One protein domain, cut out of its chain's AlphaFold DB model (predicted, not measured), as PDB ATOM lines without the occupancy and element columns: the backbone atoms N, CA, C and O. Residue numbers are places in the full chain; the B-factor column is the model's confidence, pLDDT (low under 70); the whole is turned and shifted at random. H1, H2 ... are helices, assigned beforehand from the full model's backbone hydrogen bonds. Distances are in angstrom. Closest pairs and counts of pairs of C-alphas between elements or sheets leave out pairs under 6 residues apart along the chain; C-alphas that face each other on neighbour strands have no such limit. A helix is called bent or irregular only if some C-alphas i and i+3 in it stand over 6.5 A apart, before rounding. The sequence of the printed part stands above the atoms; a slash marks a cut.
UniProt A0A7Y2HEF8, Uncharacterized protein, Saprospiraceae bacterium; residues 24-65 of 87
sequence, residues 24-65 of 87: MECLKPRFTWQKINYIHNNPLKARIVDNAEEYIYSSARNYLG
ATOM      1  N   MET A  24     135.191 304.981 306.107       92.88
ATOM      2  CA  MET A  24     133.760 305.205 305.944       92.88
ATOM      3  C   MET A  24     133.109 305.145 307.313       92.88
ATOM      4  O   MET A  24     133.260 304.156 308.030       92.88
ATOM      5  N   GLU A  25     132.378 306.197 307.652       93.50
ATOM      6  CA  GLU A  25     131.658 306.274 308.912       93.50
ATOM      7  C   GLU A  25     130.421 305.372 308.887       93.50
ATOM      8  O   GLU A  25     129.670 305.317 307.908       93.50
ATOM      9  N   CYS A  26     130.222 304.632 309.973       91.56
ATOM     10  CA  CYS A  26     129.161 303.644 310.102       91.56
ATOM     11  C   CYS A  26     127.959 304.218 310.868       91.56
ATOM     12  O   CYS A  26     127.614 303.747 311.942       91.56
ATOM     13  N   LEU A  27     127.317 305.241 310.291       89.75
ATOM     14  CA  LEU A  27     126.244 306.016 310.941       89.75
ATOM     15  C   LEU A  27     124.910 305.269 311.104       89.75
ATOM     16  O   LEU A  27     124.073 305.646 311.920       89.75
ATOM     17  N   LYS A  28     124.664 304.252 310.272       89.88
ATOM     18  CA  LYS A  28     123.381 303.538 310.213       89.88
ATOM     19  C   LYS A  28     123.603 302.055 310.483       89.88
ATOM     20  O   LYS A  28     124.403 301.462 309.755       89.88
ATOM     21  N   PRO A  29     122.829 301.415 311.377       91.75
ATOM     22  CA  PRO A  29     122.937 299.990 311.670       91.75
ATOM     23  C   PRO A  29     122.952 299.097 310.433       91.75
ATOM     24  O   PRO A  29     123.826 298.248 310.278       91.75
ATOM     25  N   ARG A  30     122.050 299.353 309.476       90.75
ATOM     26  CA  ARG A  30     122.006 298.614 308.206       90.75
ATOM     27  C   ARG A  30     123.308 298.716 307.411       90.75
ATOM     28  O   ARG A  30     123.713 297.746 306.774       90.75
ATOM     29  N   PHE A  31     123.940 299.887 307.400       91.69
ATOM     30  CA  PHE A  31     125.209 300.082 306.707       91.69
ATOM     31  C   PHE A  31     126.342 299.367 307.445       91.69
ATOM     32  O   PHE A  31     127.120 298.661 306.807       91.69
ATOM     33  N   THR A  32     126.381 299.461 308.774       93.81
ATOM     34  CA  THR A  32     127.338 298.735 309.620       93.81
ATOM     35  C   THR A  32     127.243 297.228 309.393       93.81
ATOM     36  O   THR A  32     128.238 296.598 309.039       93.81
ATOM     37  N   TRP A  33     126.036 296.657 309.456       93.25
ATOM     38  CA  TRP A  33     125.796 295.242 309.167       93.25
ATOM     39  C   TRP A  33     126.207 294.851 307.752       93.25
ATOM     40  O   TRP A  33     126.821 293.803 307.548       93.25
ATOM     41  N   GLN A  34     125.937 295.703 306.760       93.94
ATOM     42  CA  GLN A  34     126.412 295.469 305.400       93.94
ATOM     43  C   GLN A  34     127.948 295.367 305.347       93.94
ATOM     44  O   GLN A  34     128.473 294.514 304.628       93.94
ATOM     45  N   LYS A  35     128.679 296.210 306.091       95.19
ATOM     46  CA  LYS A  35     130.149 296.169 306.146       95.19
ATOM     47  C   LYS A  35     130.679 294.970 306.924       95.19
ATOM     48  O   LYS A  35     131.610 294.338 306.432       95.19
ATOM     49  N   ILE A  36     130.067 294.612 308.052       95.50
ATOM     50  CA  ILE A  36     130.401 293.394 308.808       95.50
ATOM     51  C   ILE A  36     130.271 292.169 307.891       95.50
ATOM     52  O   ILE A  36     131.242 291.442 307.688       95.50
ATOM     53  N   ASN A  37     129.124 292.025 307.219       95.75
ATOM     54  CA  ASN A  37     128.885 290.937 306.271       95.75
ATOM     55  C   ASN A  37     129.884 290.944 305.110       95.75
ATOM     56  O   ASN A  37     130.338 289.887 304.677       95.75
ATOM     57  N   TYR A  38     130.243 292.120 304.587       96.69
ATOM     58  CA  TYR A  38     131.267 292.228 303.552       96.69
ATOM     59  C   TYR A  38     132.616 291.687 304.043       96.69
ATOM     60  O   TYR A  38     133.221 290.867 303.358       96.69
ATOM     61  N   ILE A  39     133.060 292.103 305.233       96.94
ATOM     62  CA  ILE A  39     134.338 291.691 305.824       96.94
ATOM     63  C   ILE A  39     134.366 290.180 306.065       96.94
ATOM     64  O   ILE A  39     135.316 289.524 305.640       96.94
ATOM     65  N   HIS A  40     133.321 289.609 306.673       97.62
ATOM     66  CA  HIS A  40     133.242 288.168 306.942       97.62
ATOM     67  C   HIS A  40     133.224 287.324 305.666       97.62
ATOM     68  O   HIS A  40     133.815 286.250 305.643       97.62
ATOM     69  N   ASN A  41     132.618 287.822 304.586       98.19
ATOM     70  CA  ASN A  41     132.568 287.120 303.301       98.19
ATOM     71  C   ASN A  41     133.803 287.350 302.409       98.19
ATOM     72  O   ASN A  41     133.899 286.736 301.345       98.19
ATOM     73  N   ASN A  42     134.753 288.216 302.782       98.06
ATOM     74  CA  ASN A  42     135.948 288.456 301.963       98.06
ATOM     75  C   ASN A  42     136.798 287.188 301.749       98.06
ATOM     76  O   ASN A  42     137.160 286.941 300.598       98.06
ATOM     77  N   PRO A  43     137.079 286.355 302.774       98.19
ATOM     78  CA  PRO A  43     137.805 285.096 302.589       98.19
ATOM     79  C   PRO A  43     137.108 284.126 301.623       98.19
ATOM     80  O   PRO A  43     137.779 283.503 300.801       98.19
ATOM     81  N   LEU A  44     135.770 284.063 301.659       97.44
ATOM     82  CA  LEU A  44     134.962 283.260 300.735       97.44
ATOM     83  C   LEU A  44     135.081 283.778 299.296       97.44
ATOM     84  O   LEU A  44     135.382 283.029 298.370       97.44
ATOM     85  N   LYS A  45     134.904 285.090 299.093       98.00
ATOM     86  CA  LYS A  45     135.036 285.718 297.766       98.00
ATOM     87  C   LYS A  45     136.442 285.566 297.188       98.00
ATOM     88  O   LYS A  45     136.590 285.428 295.977       98.00
ATOM     89  N   ALA A  46     137.455 285.580 298.051       98.06
ATOM     90  CA  ALA A  46     138.845 285.334 297.693       98.06
ATOM     91  C   ALA A  46     139.168 283.843 297.483       98.06
ATOM     92  O   ALA A  46     140.287 283.535 297.081       98.06
ATOM     93  N   ARG A  47     138.208 282.933 297.723       97.75
ATOM     94  CA  ARG A  47     138.357 281.471 297.627       97.75
ATOM     95  C   ARG A  47     139.464 280.909 298.524       97.75
ATOM     96  O   ARG A  47     140.168 279.981 298.145       97.75
ATOM     97  N   ILE A  48     139.637 281.507 299.700       98.25
ATOM     98  CA  ILE A  48     140.578 281.027 300.724       98.25
ATOM     99  C   ILE A  48     139.925 279.925 301.572       98.25
ATOM    100  O   ILE A  48     140.615 279.043 302.072       98.25
ATOM    101  N   VAL A  49     138.604 279.994 301.735       98.19
ATOM    102  CA  VAL A  49     137.778 279.092 302.549       98.19
ATOM    103  C   VAL A  49     136.437 278.850 301.860       98.19
ATOM    104  O   VAL A  49     136.020 279.679 301.043       98.19
ATOM    105  N   ASP A  50     135.753 277.767 302.228       98.12
ATOM    106  CA  ASP A  50     134.425 277.428 301.706       98.12
ATOM    107  C   ASP A  50     133.307 278.070 302.540       98.12
ATOM    108  O   ASP A  50     132.238 278.373 302.011       98.12
ATOM    109  N   ASN A  51     133.570 278.355 303.822       97.50
ATOM    110  CA  ASN A  51     132.648 279.058 304.717       97.50
ATOM    111  C   ASN A  51     133.330 280.235 305.435       97.50
ATOM    112  O   ASN A  51     134.504 280.177 305.802       97.50
ATOM    113  N   ALA A  52     132.592 281.324 305.671       97.12
ATOM    114  CA  ALA A  52     133.134 282.565 306.242       97.12
ATOM    115  C   ALA A  52     133.818 282.359 307.606       97.12
ATOM    116  O   ALA A  52     134.854 282.962 307.898       97.12
ATOM    117  N   GLU A  53     133.263 281.488 308.443       96.31
ATOM    118  CA  GLU A  53     133.776 281.202 309.774       96.31
ATOM    119  C   GLU A  53     134.964 280.234 309.792       96.31
ATOM    120  O   GLU A  53     135.560 280.021 310.843       96.31
ATOM    121  N   GLU A  54     135.352 279.636 308.669       97.12
ATOM    122  CA  GLU A  54     136.555 278.799 308.610       97.12
ATOM    123  C   GLU A  54     137.831 279.642 308.687       97.12
ATOM    124  O   GLU A  54     138.850 279.167 309.193       97.12
ATOM    125  N   TYR A  55     137.765 280.915 308.284       97.06
ATOM    126  CA  TYR A  55     138.899 281.827 308.352       97.06
ATOM    127  C   TYR A  55     139.174 282.264 309.798       97.06
ATOM    128  O   TYR A  55     138.530 283.164 310.338       97.06
ATOM    129  N   ILE A  56     140.165 281.628 310.429       95.69
ATOM    130  CA  ILE A  56     140.463 281.763 311.866       95.69
ATOM    131  C   ILE A  56     140.833 283.184 312.315       95.69
ATOM    132  O   ILE A  56     140.657 283.515 313.485       95.69
ATOM    133  N   TYR A  57     141.314 284.026 311.397       96.31
ATOM    134  CA  TYR A  57     141.696 285.416 311.667       96.31
ATOM    135  C   TYR A  57     140.564 286.414 311.367       96.31
ATOM    136  O   TYR A  57     140.815 287.588 311.106       96.31
ATOM    137  N   SER A  58     139.313 285.948 311.362       96.38
ATOM    138  CA  SER A  58     138.107 286.772 311.245       96.38
ATOM    139  C   SER A  58     137.223 286.598 312.475       96.38
ATOM    140  O   SER A  58     137.118 285.511 313.044       96.38
ATOM    141  N   SER A  59     136.514 287.664 312.850       97.00
ATOM    142  CA  SER A  59     135.520 287.626 313.924       97.00
ATOM    143  C   SER A  59     134.244 286.863 313.556       97.00
ATOM    144  O   SER A  59     133.394 286.694 314.423       97.00
ATOM    145  N   ALA A  60     134.103 286.352 312.328       96.88
ATOM    146  CA  ALA A  60     132.925 285.598 311.881       96.88
ATOM    147  C   ALA A  60     132.512 284.480 312.862       96.88
ATOM    148  O   ALA A  60     131.331 284.295 313.131       96.88
ATOM    149  N   ARG A  61     133.482 283.785 313.473       96.81
ATOM    150  CA  ARG A  61     133.221 282.769 314.509       96.81
ATOM    151  C   ARG A  61     132.615 283.332 315.796       96.81
ATOM    152  O   ARG A  61     131.746 282.676 316.365       96.81
ATOM    153  N   ASN A  62     133.052 284.517 316.231       97.06
ATOM    154  CA  ASN A  62     132.495 285.189 317.409       97.06
ATOM    155  C   ASN A  62     131.002 285.479 317.187       97.06
ATOM    156  O   ASN A  62     130.182 285.145 318.033       97.06
ATOM    157  N   TYR A  63     130.633 285.963 315.994       95.25
ATOM    158  CA  TYR A  63     129.233 286.229 315.622       95.25
ATOM    159  C   TYR A  63     128.360 284.965 315.516       95.25
ATOM    160  O   TYR A  63     127.138 285.063 315.551       95.25
ATOM    161  N   LEU A  64     128.966 283.778 315.424       94.62
ATOM    162  CA  LEU A  64     128.269 282.487 315.502       94.62
ATOM    163  C   LEU A  64     128.262 281.891 316.921       94.62
ATOM    164  O   LEU A  64     127.870 280.738 317.098       94.62
ATOM    165  N   GLY A  65     128.756 282.622 317.925       93.69
ATOM    166  CA  GLY A  65     128.862 282.144 319.306       93.69
ATOM    167  C   GLY A  65     129.866 281.002 319.496       93.69
ATOM    168  O   GLY A  65     129.796 280.270 320.486       93.69
TER     169      GLY A  65
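Overview. This is residues 24 to 65 of the 87 residues of an uncharacterized protein of Saprospiraceae bacterium (UniProt A0A7Y2HEF8). One long, kinked helix, H1, makes most of the length, and from its last residue a loop, residues 46 to 59, folds back to bring the short helix H2 near residue 40 of H1, in the shape of a hook. The first residues, 24 to 28, form a short lead into H1 at the other end. The printed part has 42 residues with two named helices, H1 then H2, and no named strand; the class is all helix. It is only just loose, close to compact, with a radius of gyration of the C-alphas of 11.0 A, and the C-alphas span 30 by 23 by 13 A.

Arrangement. H1, residues 29 to 45, has a kink of 30 degrees near residue 39. It is irregular, with C-alphas 40 and 43 being 7.0 A apart. H2, residues 60 to 63, is close to H1 but not clearly touching it, with 1 pair of C-alphas within 8 A. Their closest C-alphas are those of His 40 and Ala 60, 5.6 A apart, and their centres are 12.0 A apart. In H1, 11 of 13 O i to N i+4 pairs are within hydrogen-bond range; H2 is too short for such a pair, but its 1 O i to N i+3 pair is within range.

Along the chain. H1 begins at Pro 29, C-alpha at (122.937, 299.990, 311.670), and ends at Lys 45, C-alpha at (135.036, 285.718, 297.766), 23.3 A from first to last C-alpha. H2 runs from Ala 60 to Tyr 63, whose C-alpha is at (129.233, 286.229, 315.622).

Size, cuts and confidence. The two C-alphas farthest apart are those of Leu 27 and Asp 50, at 31.1 A. The link from H1 to H2 is long, with 14 residues. The printed part has no cut. Its mean pLDDT is 95.6, and no printed residue is under 70.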